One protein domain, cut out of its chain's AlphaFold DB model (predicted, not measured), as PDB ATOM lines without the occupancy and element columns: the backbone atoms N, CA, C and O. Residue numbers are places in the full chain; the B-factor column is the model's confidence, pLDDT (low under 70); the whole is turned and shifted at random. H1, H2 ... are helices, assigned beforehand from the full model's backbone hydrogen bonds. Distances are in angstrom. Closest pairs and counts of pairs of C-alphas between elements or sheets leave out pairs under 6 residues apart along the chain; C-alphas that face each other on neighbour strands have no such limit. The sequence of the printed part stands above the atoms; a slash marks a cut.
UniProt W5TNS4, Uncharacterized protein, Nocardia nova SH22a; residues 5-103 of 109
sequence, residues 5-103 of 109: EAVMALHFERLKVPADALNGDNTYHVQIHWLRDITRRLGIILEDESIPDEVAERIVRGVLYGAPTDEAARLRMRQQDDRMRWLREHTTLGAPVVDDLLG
ATOM      1  N   GLU A   5      -3.519 -24.561  19.655       73.69
ATOM      2  CA  GLU A   5      -2.531 -25.612  19.412       73.69
ATOM      3  C   GLU A   5      -2.159 -26.323  20.716       73.69
ATOM      4  O   GLU A   5      -2.123 -27.554  20.737       73.69
ATOM      5  N   ALA A   6      -1.994 -25.593  21.824       77.38
ATOM      6  CA  ALA A   6      -1.767 -26.203  23.135       77.38
ATOM      7  C   ALA A   6      -2.954 -27.069  23.593       77.38
ATOM      8  O   ALA A   6      -2.759 -28.185  24.082       77.38
ATOM      9  N   VAL A   7      -4.195 -26.604  23.400       73.19
ATOM     10  CA  VAL A   7      -5.388 -27.375  23.801       73.19
ATOM     11  C   VAL A   7      -5.573 -28.624  22.932       73.19
ATOM     12  O   VAL A   7      -5.964 -29.674  23.452       73.19
ATOM     13  N   MET A   8      -5.265 -28.547  21.636       74.25
ATOM     14  CA  MET A   8      -5.289 -29.710  20.746       74.25
ATOM     15  C   MET A   8      -4.155 -30.698  21.027       74.25
ATOM     16  O   MET A   8      -4.387 -31.905  21.007       74.25
ATOM     17  N   ALA A   9      -2.944 -30.221  21.318       74.81
ATOM     18  CA  ALA A   9      -1.825 -31.085  21.683       74.81
ATOM     19  C   ALA A   9      -2.159 -31.915  22.931       74.81
ATOM     20  O   ALA A   9      -2.007 -33.137  22.923       74.81
ATOM     21  N   LEU A  10      -2.734 -31.266  23.950       73.00
ATOM     22  CA  LEU A  10      -3.237 -31.933  25.150       73.00
ATOM     23  C   LEU A  10      -4.338 -32.958  24.819       73.00
ATOM     24  O   LEU A  10      -4.421 -34.011  25.451       73.00
ATOM     25  N   HIS A  11      -5.186 -32.671  23.826       73.69
ATOM     26  CA  HIS A  11      -6.232 -33.587  23.375       73.69
ATOM     27  C   HIS A  11      -5.658 -34.847  22.719       73.69
ATOM     28  O   HIS A  11      -6.063 -35.958  23.068       73.69
ATOM     29  N   PHE A  12      -4.681 -34.698  21.824       72.62
ATOM     30  CA  PHE A  12      -4.039 -35.833  21.158       72.62
ATOM     31  C   PHE A  12      -3.197 -36.682  22.111       72.62
ATOM     32  O   PHE A  12      -3.272 -37.911  22.051       72.62
ATOM     33  N   GLU A  13      -2.470 -36.047  23.036       71.19
ATOM     34  CA  GLU A  13      -1.753 -36.741  24.111       71.19
ATOM     35  C   GLU A  13      -2.720 -37.610  24.930       71.19
ATOM     36  O   GLU A  13      -2.485 -38.798  25.164       71.19
ATOM     37  N   ARG A  14      -3.866 -37.035  25.307       68.00
ATOM     38  CA  ARG A  14      -4.911 -37.705  26.087       68.00
ATOM     39  C   ARG A  14      -5.540 -38.888  25.362       68.00
ATOM     40  O   ARG A  14      -5.761 -39.927  25.981       68.00
ATOM     41  N   LEU A  15      -5.801 -38.762  24.064       66.38
ATOM     42  CA  LEU A  15      -6.330 -39.856  23.248       66.38
ATOM     43  C   LEU A  15      -5.323 -41.004  23.049       66.38
ATOM     44  O   LEU A  15      -5.698 -42.044  22.503       66.38
ATOM     45  N   LYS A  16      -4.070 -40.846  23.511       66.69
ATOM     46  CA  LYS A  16      -2.970 -41.801  23.311       66.69
ATOM     47  C   LYS A  16      -2.860 -42.206  21.845       66.69
ATOM     48  O   LYS A  16      -2.640 -43.381  21.540       66.69
ATOM     49  N   VAL A  17      -3.083 -41.245  20.945       61.72
ATOM     50  CA  VAL A  17      -2.935 -41.485  19.514       61.72
ATOM     51  C   VAL A  17      -1.461 -41.802  19.278       61.72
ATOM     52  O   VAL A  17      -0.611 -40.976  19.622       61.72
ATOM     53  N   PRO A  18      -1.130 -42.986  18.743       59.06
ATOM     54  CA  PRO A  18       0.245 -43.310  18.408       59.06
ATOM     55  C   PRO A  18       0.782 -42.276  17.407       59.06
ATOM     56  O   PRO A  18       0.106 -41.952  16.428       59.06
ATOM     57  N   ALA A  19       1.977 -41.729  17.644       58.12
ATOM     58  CA  ALA A  19       2.573 -40.714  16.764       58.12
ATOM     59  C   ALA A  19       2.775 -41.223  15.320       58.12
ATOM     60  O   ALA A  19       2.850 -40.453  14.370       58.12
ATOM     61  N   ASP A  20       2.837 -42.536  15.159       56.97
ATOM     62  CA  ASP A  20       2.890 -43.314  13.929       56.97
ATOM     63  C   ASP A  20       1.516 -43.494  13.257       56.97
ATOM     64  O   ASP A  20       1.435 -43.448  12.028       56.97
ATOM     65  N   ALA A  21       0.419 -43.583  14.021       54.41
ATOM     66  CA  ALA A  21      -0.944 -43.556  13.470       54.41
ATOM     67  C   ALA A  21      -1.262 -42.197  12.822       54.41
ATOM     68  O   ALA A  21      -1.990 -42.127  11.833       54.41
ATOM     69  N   LEU A  22      -0.640 -41.131  13.338       54.16
ATOM     70  CA  LEU A  22      -0.687 -39.797  12.749       54.16
ATOM     71  C   LEU A  22       0.047 -39.685  11.418       54.16
ATOM     72  O   LEU A  22      -0.226 -38.717  10.740       54.16
ATOM     73  N   ASN A  23       0.957 -40.599  11.058       56.00
ATOM     74  CA  ASN A  23       1.788 -40.493   9.848       56.00
ATOM     75  C   ASN A  23       1.361 -41.448   8.718       56.00
ATOM     76  O   ASN A  23       1.806 -41.289   7.582       56.00
ATOM     77  N   GLY A  24       0.556 -42.473   9.021       55.03
ATOM     78  CA  GLY A  24       0.234 -43.558   8.083       55.03
ATOM     79  C   GLY A  24      -1.180 -43.538   7.495       55.03
ATOM     80  O   GLY A  24      -1.430 -44.245   6.519       55.03
ATOM     81  N   ASP A  25      -2.108 -42.765   8.066       65.19
ATOM     82  CA  ASP A  25      -3.517 -42.758   7.660       65.19
ATOM     83  C   ASP A  25      -3.959 -41.366   7.181       65.19
ATOM     84  O   ASP A  25      -4.202 -40.443   7.963       65.19
ATOM     85  N   ASN A  26      -4.096 -41.222   5.859       68.44
ATOM     86  CA  ASN A  26      -4.555 -39.985   5.220       68.44
ATOM     87  C   ASN A  26      -5.942 -39.544   5.711       68.44
ATOM     88  O   ASN A  26      -6.215 -38.345   5.768       68.44
ATOM     89  N   THR A  27      -6.818 -40.479   6.090       69.06
ATOM     90  CA  THR A  27      -8.143 -40.148   6.632       69.06
ATOM     91  C   THR A  27      -8.004 -39.467   7.985       69.06
ATOM     92  O   THR A  27      -8.652 -38.454   8.252       69.06
ATOM     93  N   TYR A  28      -7.106 -39.989   8.817       66.62
ATOM     94  CA  TYR A  28      -6.824 -39.452  10.141       66.62
ATOM     95  C   TYR A  28      -6.187 -38.055  10.058       66.62
ATOM     96  O   TYR A  28      -6.594 -37.137  10.770       66.62
ATOM     97  N   HIS A  29      -5.278 -37.836   9.101       68.81
ATOM     98  CA  HIS A  29      -4.733 -36.507   8.800       68.81
ATOM     99  C   HIS A  29      -5.808 -35.490   8.403       68.81
ATOM    100  O   HIS A  29      -5.793 -34.359   8.892       68.81
ATOM    101  N   VAL A  30      -6.746 -35.875   7.531       73.50
ATOM    102  CA  VAL A  30      -7.840 -34.990   7.100       73.50
ATOM    103  C   VAL A  30      -8.741 -34.633   8.281       73.50
ATOM    104  O   VAL A  30      -9.091 -33.464   8.444       73.50
ATOM    105  N   GLN A  31      -9.064 -35.600   9.142       74.69
ATOM    106  CA  GLN A  31      -9.868 -35.365  10.344       74.69
ATOM    107  C   GLN A  31      -9.180 -34.406  11.321       74.69
ATOM    108  O   GLN A  31      -9.818 -33.479  11.818       74.69
ATOM    109  N   ILE A  32      -7.875 -34.565  11.549       76.44
ATOM    110  CA  ILE A  32      -7.092 -33.653  12.396       76.44
ATOM    111  C   ILE A  32      -7.019 -32.259  11.791       76.44
ATOM    112  O   ILE A  32      -7.175 -31.269  12.503       76.44
ATOM    113  N   HIS A  33      -6.803 -32.167  10.480       79.69
ATOM    114  CA  HIS A  33      -6.787 -30.889   9.784       79.69
ATOM    115  C   HIS A  33      -8.134 -30.169   9.925       79.69
ATOM    116  O   HIS A  33      -8.172 -28.973  10.204       79.69
ATOM    117  N   TRP A  34      -9.246 -30.891   9.771       83.81
ATOM    118  CA  TRP A  34     -10.587 -30.343   9.975       83.81
ATOM    119  C   TRP A  34     -10.810 -29.906  11.419       83.81
ATOM    120  O   TRP A  34     -11.312 -28.808  11.645       83.81
ATOM    121  N   LEU A  35     -10.398 -30.717  12.395       83.00
ATOM    122  CA  LEU A  35     -10.514 -30.373  13.810       83.00
ATOM    123  C   LEU A  35      -9.715 -29.107  14.144       83.00
ATOM    124  O   LEU A  35     -10.231 -28.216  14.821       83.00
ATOM    125  N   ARG A  36      -8.496 -28.983  13.605       82.56
ATOM    126  CA  ARG A  36      -7.657 -27.784  13.726       82.56
ATOM    127  C   ARG A  36      -8.349 -26.557  13.144       82.56
ATOM    128  O   ARG A  36      -8.437 -25.535  13.821       82.56
ATOM    129  N   ASP A  37      -8.852 -26.657  11.914       86.44
ATOM    130  CA  ASP A  37      -9.484 -25.528  11.225       86.44
ATOM    131  C   ASP A  37     -10.771 -25.079  11.934       86.44
ATOM    132  O   ASP A  37     -10.965 -23.887  12.171       86.44
ATOM    133  N   ILE A  38     -11.612 -26.025  12.368       87.56
ATOM    134  CA  ILE A  38     -12.826 -25.737  13.146       87.56
ATOM    135  C   ILE A  38     -12.471 -25.041  14.461       87.56
ATOM    136  O   ILE A  38     -13.063 -24.012  14.787       87.56
ATOM    137  N   THR A  39     -11.492 -25.562  15.202       85.88
ATOM    138  CA  THR A  39     -11.124 -25.013  16.517       85.88
ATOM    139  C   THR A  39     -10.489 -23.630  16.390       85.88
ATOM    140  O   THR A  39     -10.774 -22.741  17.189       85.88
ATOM    141  N   ARG A  40      -9.689 -23.402  15.341       86.94
ATOM    142  CA  ARG A  40      -9.126 -22.085  15.024       86.94
ATOM    143  C   ARG A  40     -10.212 -21.070  14.671       86.94
ATOM    144  O   ARG A  40     -10.198 -19.966  15.203       86.94
ATOM    145  N   ARG A  41     -11.153 -21.428  13.789       89.75
ATOM    146  CA  ARG A  41     -12.283 -20.551  13.428       89.75
ATOM    147  C   ARG A  41     -13.141 -20.221  14.639       89.75
ATOM    148  O   ARG A  41     -13.529 -19.073  14.808       89.75
ATOM    149  N   LEU A  42     -13.391 -21.208  15.496       89.19
ATOM    150  CA  LEU A  42     -14.079 -21.000  16.763       89.19
ATOM    151  C   LEU A  42     -13.315 -20.014  17.657       89.19
ATOM    152  O   LEU A  42     -13.934 -19.112  18.200       89.19
ATOM    153  N   GLY A  43     -11.989 -20.137  17.762       87.81
ATOM    154  CA  GLY A  43     -11.152 -19.186  18.501       87.81
ATOM    155  C   GLY A  43     -11.302 -17.742  18.011       87.81
ATOM    156  O   GLY A  43     -11.496 -16.853  18.832       87.81
ATOM    157  N   ILE A  44     -11.296 -17.531  16.690       89.94
ATOM    158  CA  ILE A  44     -11.505 -16.210  16.065       89.94
ATOM    159  C   ILE A  44     -12.901 -15.666  16.394       89.94
ATOM    160  O   ILE A  44     -13.025 -14.535  16.838       89.94
ATOM    161  N   ILE A  45     -13.952 -16.480  16.242       91.94
ATOM    162  CA  ILE A  45     -15.331 -16.058  16.544       91.94
ATOM    163  C   ILE A  45     -15.476 -15.673  18.022       91.94
ATOM    164  O   ILE A  45     -16.115 -14.679  18.344       91.94
ATOM    165  N   LEU A  46     -14.890 -16.451  18.934       92.12
ATOM    166  CA  LEU A  46     -14.945 -16.158  20.369       92.12
ATOM    167  C   LEU A  46     -14.212 -14.853  20.714       92.12
ATOM    168  O   LEU A  46     -14.645 -14.137  21.614       92.12
ATOM    169  N   GLU A  47     -13.132 -14.541  20.000       90.62
ATOM    170  CA  GLU A  47     -12.415 -13.272  20.125       90.62
ATOM    171  C   GLU A  47     -13.240 -12.095  19.582       90.62
ATOM    172  O   GLU A  47     -13.388 -11.093  20.281       90.62
ATOM    173  N   ASP A  48     -13.846 -12.242  18.399       95.19
ATOM    174  CA  ASP A  48     -14.722 -11.229  17.793       95.19
ATOM    175  C   ASP A  48     -15.924 -10.902  18.702       95.19
ATOM    176  O   ASP A  48     -16.304  -9.741  18.861       95.19
ATOM    177  N   GLU A  49     -16.477 -11.916  19.370       94.94
ATOM    178  CA  GLU A  49     -17.572 -11.790  20.343       94.94
ATOM    179  C   GLU A  49     -17.099 -11.320  21.736       94.94
ATOM    180  O   GLU A  49     -17.891 -11.252  22.679       94.94
ATOM    181  N   SER A  50     -15.813 -10.980  21.892       93.06
ATOM    182  CA  SER A  50     -15.216 -10.510  23.153       93.06
ATOM    183  C   SER A  50     -15.453 -11.460  24.334       93.06
ATOM    184  O   SER A  50     -15.632 -11.035  25.481       93.06
ATOM    185  N   ILE A  51     -15.467 -12.768  24.064       92.31
ATOM    186  CA  ILE A  51     -15.643 -13.788  25.095       92.31
ATOM    187  C   ILE A  51     -14.380 -13.840  25.966       92.31
ATOM    188  O   ILE A  51     -13.275 -13.937  25.430       92.31
ATOM    189  N   PRO A  52     -14.504 -13.830  27.308       90.75
ATOM    190  CA  PRO A  52     -13.348 -13.961  28.190       90.75
ATOM    191  C   PRO A  52     -12.563 -15.247  27.908       90.75
ATOM    192  O   PRO A  52     -13.171 -16.310  27.749       90.75
ATOM    193  N   ASP A  53     -11.228 -15.169  27.923       84.69
ATOM    194  CA  ASP A  53     -10.334 -16.294  27.592       84.69
ATOM    195  C   ASP A  53     -10.687 -17.575  28.381       84.69
ATOM    196  O   ASP A  53     -10.721 -18.670  27.823       84.69
ATOM    197  N   GLU A  54     -11.058 -17.444  29.658       84.75
ATOM    198  CA  GLU A  54     -11.475 -18.553  30.534       84.75
ATOM    199  C   GLU A  54     -12.758 -19.257  30.053       84.75
ATOM    200  O   GLU A  54     -12.898 -20.480  30.142       84.75
ATOM    201  N   VAL A  55     -13.729 -18.491  29.547       87.75
ATOM    202  CA  VAL A  55     -14.989 -19.020  29.003       87.75
ATOM    203  C   VAL A  55     -14.731 -19.653  27.644       87.75
ATOM    204  O   VAL A  55     -15.230 -20.743  27.355       87.75
ATOM    205  N   ALA A  56     -13.911 -18.997  26.837       87.12
ATOM    206  CA  ALA A  56     -13.543 -19.451  25.517       87.12
ATOM    207  C   ALA A  56     -12.787 -20.797  25.592       87.12
ATOM    208  O   ALA A  56     -13.123 -21.746  24.879       87.12
ATOM    209  N   GLU A  57     -11.859 -20.948  26.541       83.88
ATOM    210  CA  GLU A  57     -11.160 -22.207  26.816       83.88
ATOM    211  C   GLU A  57     -12.130 -23.326  27.232       83.88
ATOM    212  O   GLU A  57     -12.017 -24.462  26.763       83.88
ATOM    213  N   ARG A  58     -13.132 -23.024  28.070       84.06
ATOM    214  CA  ARG A  58     -14.178 -23.992  28.453       84.06
ATOM    215  C   ARG A  58     -15.032 -24.429  27.266       84.06
ATOM    216  O   ARG A  58     -15.404 -25.601  27.200       84.06
ATOM    217  N   ILE A  59     -15.337 -23.526  26.336       86.06
ATOM    218  CA  ILE A  59     -16.081 -23.843  25.109       86.06
ATOM    219  C   ILE A  59     -15.244 -24.752  24.209       86.06
ATOM    220  O   ILE A  59     -15.722 -25.812  23.809       86.06
ATOM    221  N   VAL A  60     -13.981 -24.396  23.955       83.75
ATOM    222  CA  VAL A  60     -13.059 -25.210  23.146       83.75
ATOM    223  C   VAL A  60     -12.877 -26.601  23.761       83.75
ATOM    224  O   VAL A  60     -12.979 -27.610  23.062       83.75
ATOM    225  N   ARG A  61     -12.713 -26.689  25.088       77.75
ATOM    226  CA  ARG A  61     -12.707 -27.968  25.814       77.75
ATOM    227  C   ARG A  61     -14.020 -28.734  25.636       77.75
ATOM    228  O   ARG A  61     -14.003 -29.931  25.368       77.75
ATOM    229  N   GLY A  62     -15.155 -28.048  25.739       81.69
ATOM    230  CA  GLY A  62     -16.475 -28.621  25.491       81.69
ATOM    231  C   GLY A  62     -16.600 -29.246  24.103       81.69
ATOM    232  O   GLY A  62     -17.134 -30.344  23.989       81.69
ATOM    233  N   VAL A  63     -16.063 -28.598  23.071       82.00
ATOM    234  CA  VAL A  63     -16.077 -29.101  21.690       82.00
ATOM    235  C   VAL A  63     -15.157 -30.311  21.521       82.00
ATOM    236  O   VAL A  63     -15.581 -31.323  20.971       82.00
ATOM    237  N   LEU A  64     -13.924 -30.240  22.027       76.81
ATOM    238  CA  LEU A  64     -12.921 -31.291  21.826       76.81
ATOM    239  C   LEU A  64     -13.168 -32.530  22.697       76.81
ATOM    240  O   LEU A  64     -13.043 -33.661  22.240       76.81
ATOM    241  N   TYR A  65     -13.524 -32.333  23.964       70.94
ATOM    242  CA  TYR A  65     -13.676 -33.413  24.947       70.94
ATOM    243  C   TYR A  65     -15.143 -33.793  25.193       70.94
ATOM    244  O   TYR A  65     -15.438 -34.735  25.935       70.94
ATOM    245  N   GLY A  66     -16.090 -33.030  24.635       73.88
ATOM    246  CA  GLY A  66     -17.508 -33.123  24.976       73.88
ATOM    247  C   GLY A  66     -17.825 -32.670  26.409       73.88
ATOM    248  O   GLY A  66     -18.928 -32.920  26.897       73.88
ATOM    249  N   ALA A  67     -16.864 -32.053  27.106       73.94
ATOM    250  CA  ALA A  67     -16.972 -31.649  28.502       73.94
ATOM    251  C   ALA A  67     -16.226 -30.320  28.752       73.94
ATOM    252  O   ALA A  67     -15.062 -30.200  28.372       73.94
ATOM    253  N   PRO A  68     -16.859 -29.322  29.398       74.75
ATOM    254  CA  PRO A  68     -16.303 -27.970  29.505       74.75
ATOM    255  C   PRO A  68     -15.238 -27.808  30.600       74.75
ATOM    256  O   PRO A  68     -14.619 -26.750  30.688       74.75
ATOM    257  N   THR A  69     -15.033 -28.811  31.461       76.06
ATOM    258  CA  THR A  69     -14.035 -28.774  32.541       76.06
ATOM    259  C   THR A  69     -13.017 -29.893  32.391       76.06
ATOM    260  O   THR A  69     -13.315 -30.971  31.873       76.06
ATOM    261  N   ASP A  70     -11.809 -29.642  32.891       69.69
ATOM    262  CA  ASP A  70     -10.698 -30.587  32.798       69.69
ATOM    263  C   ASP A  70     -10.974 -31.878  33.593       69.69
ATOM    264  O   ASP A  70     -10.654 -32.982  33.155       69.69
ATOM    265  N   GLU A  71     -11.663 -31.758  34.729       76.81
ATOM    266  CA  GLU A  71     -12.113 -32.894  35.538       76.81
ATOM    267  C   GLU A  71     -13.175 -33.741  34.821       76.81
ATOM    268  O   GLU A  71     -13.065 -34.971  34.782       76.81
ATOM    269  N   ALA A  72     -14.170 -33.104  34.194       72.44
ATOM    270  CA  ALA A  72     -15.209 -33.813  33.451       72.44
ATOM    271  C   ALA A  72     -14.650 -34.485  32.185       72.44
ATOM    272  O   ALA A  72     -15.064 -35.597  31.849       72.44
ATOM    273  N   ALA A  73     -13.661 -33.868  31.527       67.81
ATOM    274  CA  ALA A  73     -12.924 -34.488  30.428       67.81
ATOM    275  C   ALA A  73     -12.185 -35.757  30.896       67.81
ATOM    276  O   ALA A  73     -12.336 -36.815  30.286       67.81
ATOM    277  N   ARG A  74     -11.469 -35.700  32.032       73.06
ATOM    278  CA  ARG A  74     -10.799 -36.877  32.628       73.06
ATOM    279  C   ARG A  74     -11.781 -37.977  33.025       73.06
ATOM    280  O   ARG A  74     -11.466 -39.159  32.899       73.06
ATOM    281  N   LEU A  75     -12.959 -37.619  33.537       80.31
ATOM    282  CA  LEU A  75     -14.001 -38.590  33.871       80.31
ATOM    283  C   LEU A  75     -14.523 -39.302  32.619       80.31
ATOM    284  O   LEU A  75     -14.596 -40.528  32.617       80.31
ATOM    285  N   ARG A  76     -14.820 -38.565  31.542       72.94
ATOM    286  CA  ARG A  76     -15.248 -39.172  30.273       72.94
ATOM    287  C   ARG A  76     -14.185 -40.067  29.657       72.94
ATOM    288  O   ARG A  76     -14.521 -41.144  29.187       72.94
ATOM    289  N   MET A  77     -12.919 -39.659  29.700       72.94
ATOM    290  CA  MET A  77     -11.821 -40.505  29.232       72.94
ATOM    291  C   MET A  77     -11.756 -41.823  30.005       72.94
ATOM    292  O   MET A  77     -11.661 -42.880  29.394       72.94
ATOM    293  N   ARG A  78     -11.887 -41.781  31.339       79.25
ATOM    294  CA  ARG A  78     -11.952 -42.999  32.162       79.25
ATOM    295  C   ARG A  78     -13.148 -43.873  31.795       79.25
ATOM    296  O   ARG A  78     -12.982 -45.067  31.599       79.25
ATOM    297  N   GLN A  79     -14.326 -43.277  31.619       79.75
ATOM    298  CA  GLN A  79     -15.524 -44.004  31.186       79.75
ATOM    299  C   GLN A  79     -15.356 -44.633  29.798       79.75
ATOM    300  O   GLN A  79     -15.854 -45.731  29.559       79.75
ATOM    301  N   GLN A  80     -14.658 -43.960  28.883       75.88
ATOM    302  CA  GLN A  80     -14.326 -44.503  27.572       75.88
ATOM    303  C   GLN A  80     -13.349 -45.676  27.702       75.88
ATOM    304  O   GLN A  80     -13.626 -46.734  27.147       75.88
ATOM    305  N   ASP A  81     -12.271 -45.539  28.476       76.75
ATOM    306  CA  ASP A  81     -11.309 -46.618  28.736       76.75
ATOM    307  C   ASP A  81     -11.976 -47.841  29.388       76.75
ATOM    308  O   ASP A  81     -11.731 -48.979  28.978       76.75
ATOM    309  N   ASP A  82     -12.859 -47.623  30.364       80.25
ATOM    310  CA  ASP A  82     -13.611 -48.682  31.041       80.25
ATOM    311  C   ASP A  82     -14.608 -49.354  30.093       80.25
ATOM    312  O   ASP A  82     -14.690 -50.582  30.047       80.25
ATOM    313  N   ARG A  83     -15.308 -48.573  29.260       76.50
ATOM    314  CA  ARG A  83     -16.177 -49.101  28.199       76.50
ATOM    315  C   ARG A  83     -15.383 -49.939  27.202       76.50
ATOM    316  O   ARG A  83     -15.858 -50.989  26.778       76.50
ATOM    317  N   MET A  84     -14.182 -49.502  26.834       70.00
ATOM    318  CA  MET A  84     -13.322 -50.235  25.908       70.00
ATOM    319  C   MET A  84     -12.804 -51.538  26.507       70.00
ATOM    320  O   MET A  84     -12.787 -52.565  25.829       70.00
ATOM    321  N   ARG A  85     -12.420 -51.514  27.785       77.38
ATOM    322  CA  ARG A  85     -12.043 -52.717  28.527       77.38
ATOM    323  C   ARG A  85     -13.204 -53.703  28.591       77.38
ATOM    324  O   ARG A  85     -13.035 -54.861  28.224       77.38
ATOM    325  N   TRP A  86     -14.389 -53.215  28.948       78.88
ATOM    326  CA  TRP A  86     -15.597 -54.025  28.989       78.88
ATOM    327  C   TRP A  86     -15.906 -54.655  27.626       78.88
ATOM    328  O   TRP A  86     -16.150 -55.857  27.556       78.88
ATOM    329  N   LEU A  87     -15.806 -53.886  26.533       73.75
ATOM    330  CA  LEU A  87     -15.986 -54.399  25.171       73.75
ATOM    331  C   LEU A  87     -14.974 -55.500  24.823       73.75
ATOM    332  O   LEU A  87     -15.365 -56.486  24.206       73.75
ATOM    333  N   ARG A  88     -13.706 -55.380  25.231       68.31
ATOM    334  CA  ARG A  88     -12.692 -56.427  25.004       68.31
ATOM    335  C   ARG A  88     -12.971 -57.707  25.783       68.31
ATOM    336  O   ARG A  88     -12.739 -58.791  25.263       68.31
ATOM    337  N   GLU A  89     -13.443 -57.575  27.017       75.31
ATOM    338  CA  GLU A  89     -13.672 -58.704  27.924       75.31
ATOM    339  C   GLU A  89     -15.005 -59.425  27.659       75.31
ATOM    340  O   GLU A  89     -15.095 -60.632  27.867       75.31
ATOM    341  N   HIS A  90     -16.034 -58.707  27.189       69.69
ATOM    342  CA  HIS A  90     -17.418 -59.205  27.146       69.69
ATOM    343  C   HIS A  90     -18.031 -59.266  25.739       69.69
ATOM    344  O   HIS A  90     -19.189 -59.662  25.599       69.69
ATOM    345  N   THR A  91     -17.292 -58.907  24.684       63.66
ATOM    346  CA  THR A  91     -17.784 -59.028  23.302       63.66
ATOM    347  C   THR A  91     -17.259 -60.304  22.644       63.66
ATOM    348  O   THR A  91     -16.061 -60.568  22.626       63.66
ATOM    349  N   THR A  92     -18.149 -61.072  22.013       56.72
ATOM    350  CA  THR A  92     -17.849 -62.295  21.237       56.72
ATOM    351  C   THR A  92     -17.071 -62.054  19.939       56.72
ATOM    352  O   THR A  92     -16.667 -63.012  19.286       56.72
ATOM    353  N   LEU A  93     -16.840 -60.793  19.562       56.91
ATOM    354  CA  LEU A  93     -16.135 -60.402  18.335       56.91
ATOM    355  C   LEU A  93     -14.626 -60.723  18.377       56.91
ATOM    356  O   LEU A  93     -13.971 -60.683  17.341       56.91
ATOM    357  N   GLY A  94     -14.079 -61.107  19.535       55.12
ATOM    358  CA  GLY A  94     -12.659 -61.414  19.706       55.12
ATOM    359  C   GLY A  94     -11.783 -60.154  19.717       55.12
ATOM    360  O   GLY A  94     -12.079 -59.158  19.055       55.12
ATOM    361  N   ALA A  95     -10.676 -60.200  20.466       58.50
ATOM    362  CA  ALA A  95      -9.724 -59.089  20.589       58.50
ATOM    363  C   ALA A  95      -9.298 -58.438  19.248       58.50
ATOM    364  O   ALA A  95      -9.238 -57.211  19.203       58.50
ATOM    365  N   PRO A  96      -9.095 -59.189  18.139       57.38
ATOM    366  CA  PRO A  96      -8.663 -58.599  16.871       57.38
ATOM    367  C   PRO A  96      -9.695 -57.658  16.243       57.38
ATOM    368  O   PRO A  96      -9.318 -56.618  15.724       57.38
ATOM    369  N   VAL A  97     -10.992 -57.987  16.305       57.25
ATOM    370  CA  VAL A  97     -12.057 -57.156  15.708       57.25
ATOM    371  C   VAL A  97     -12.280 -55.891  16.531       57.25
ATOM    372  O   VAL A  97     -12.558 -54.827  15.982       57.25
ATOM    373  N   VAL A  98     -12.129 -55.993  17.853       59.06
ATOM    374  CA  VAL A  98     -12.186 -54.832  18.744       59.06
ATOM    375  C   VAL A  98     -11.002 -53.902  18.483       59.06
ATOM    376  O   VAL A  98     -11.203 -52.696  18.420       59.06
ATOM    377  N   ASP A  99      -9.796 -54.430  18.275       60.59
ATOM    378  CA  ASP A  99      -8.621 -53.609  17.957       60.59
ATOM    379  C   ASP A  99      -8.693 -52.973  16.554       60.59
ATOM    380  O   ASP A  99      -8.299 -51.815  16.393       60.59
ATOM    381  N   ASP A 100      -9.296 -53.655  15.575       58.91
ATOM    382  CA  ASP A 100      -9.515 -53.125  14.220       58.91
ATOM    383  C   ASP A 100     -10.567 -51.997  14.201       58.91
ATOM    384  O   ASP A 100     -10.341 -50.939  13.614       58.91
ATOM    385  N   LEU A 101     -11.672 -52.142  14.952       54.69
ATOM    386  CA  LEU A 101     -12.653 -51.064  15.180       54.69
ATOM    387  C   LEU A 101     -12.050 -49.844  15.898       54.69
ATOM    388  O   LEU A 101     -12.607 -48.749  15.836       54.69
ATOM    389  N   LEU A 102     -10.922 -50.032  16.584       55.75
ATOM    390  CA  LEU A 102     -10.183 -48.980  17.279       55.75
ATOM    391  C   LEU A 102      -9.048 -48.384  16.444       55.75
ATOM    392  O   LEU A 102      -8.293 -47.562  16.967       55.75
ATOM    393  N   GLY A 103      -8.893 -48.803  15.184       53.72
ATOM    394  CA  GLY A 103      -7.814 -48.345  14.309       53.72
ATOM    395  C   GLY A 103      -6.420 -48.771  14.780       53.72
ATOM    396  O   GLY A 103      -5.416 -48.232  14.318       53.72
TER     397      GLY A 103
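Overview. This is residues 5 to 103 of the 109 residues of an uncharacterized protein of Nocardia nova SH22a (UniProt W5TNS4). The longest helix, H3, folds back as a hairpin with H4; H5 goes on beyond H4, and H6 folds back at its far end. H1 packs on the end of H4; tiny H2 precedes H3. The printed part has 99 residues with six named helices, H1 to H6 in order, all helix, loose, radius of gyration of the C-alphas 16.1 A, spanning 52 by 30 by 17 A.

Along the chain. Find C-alpha 26 at (-4.555, -39.985, 5.220); H3, residues 26 to 48, runs 33.0 A from there. H4 is residues 53 to 65; H5, 70 to 90, measures 29.9 A. H1 is 5 to 14, H2 21 to 24, H6 94 to 101, ending at (-12.653, -51.064, 15.180).

Arrangement. Look at the hairpin H3 and H4: a shallow tilt of 25 degrees, closest C-alphas Leu 46 and Ala 56, 6.3 A. H4, the hub, touches H1 with residues 60 to 65 alone, closest C-alphas His 11 and Leu 64, 7.2 A. H4 and H5 only just touch, with 3 pairs of C-alphas within 8 A, closest Tyr 65 and Ala 73, 5.6 A. H5 and H6 form a hairpin, closest C-alphas Arg 88 and Ala 95, 5.9 A. H2 and H3 touch only at the corner, closest C-alphas Leu 22 and His 29, 6.5 A. Every O i to N i+4 pair is within hydrogen-bond range in H1, H3, H4, H5 and H6; H2 is too short for one.

Size, cuts and confidence. The farthest C-alphas, Ser 50 and Thr 92, are 51.9 A apart. The printed part has no cut and no long link. Confidence is under 70 at residues 14 to 29, 70, 73, 88 and 90 to 103.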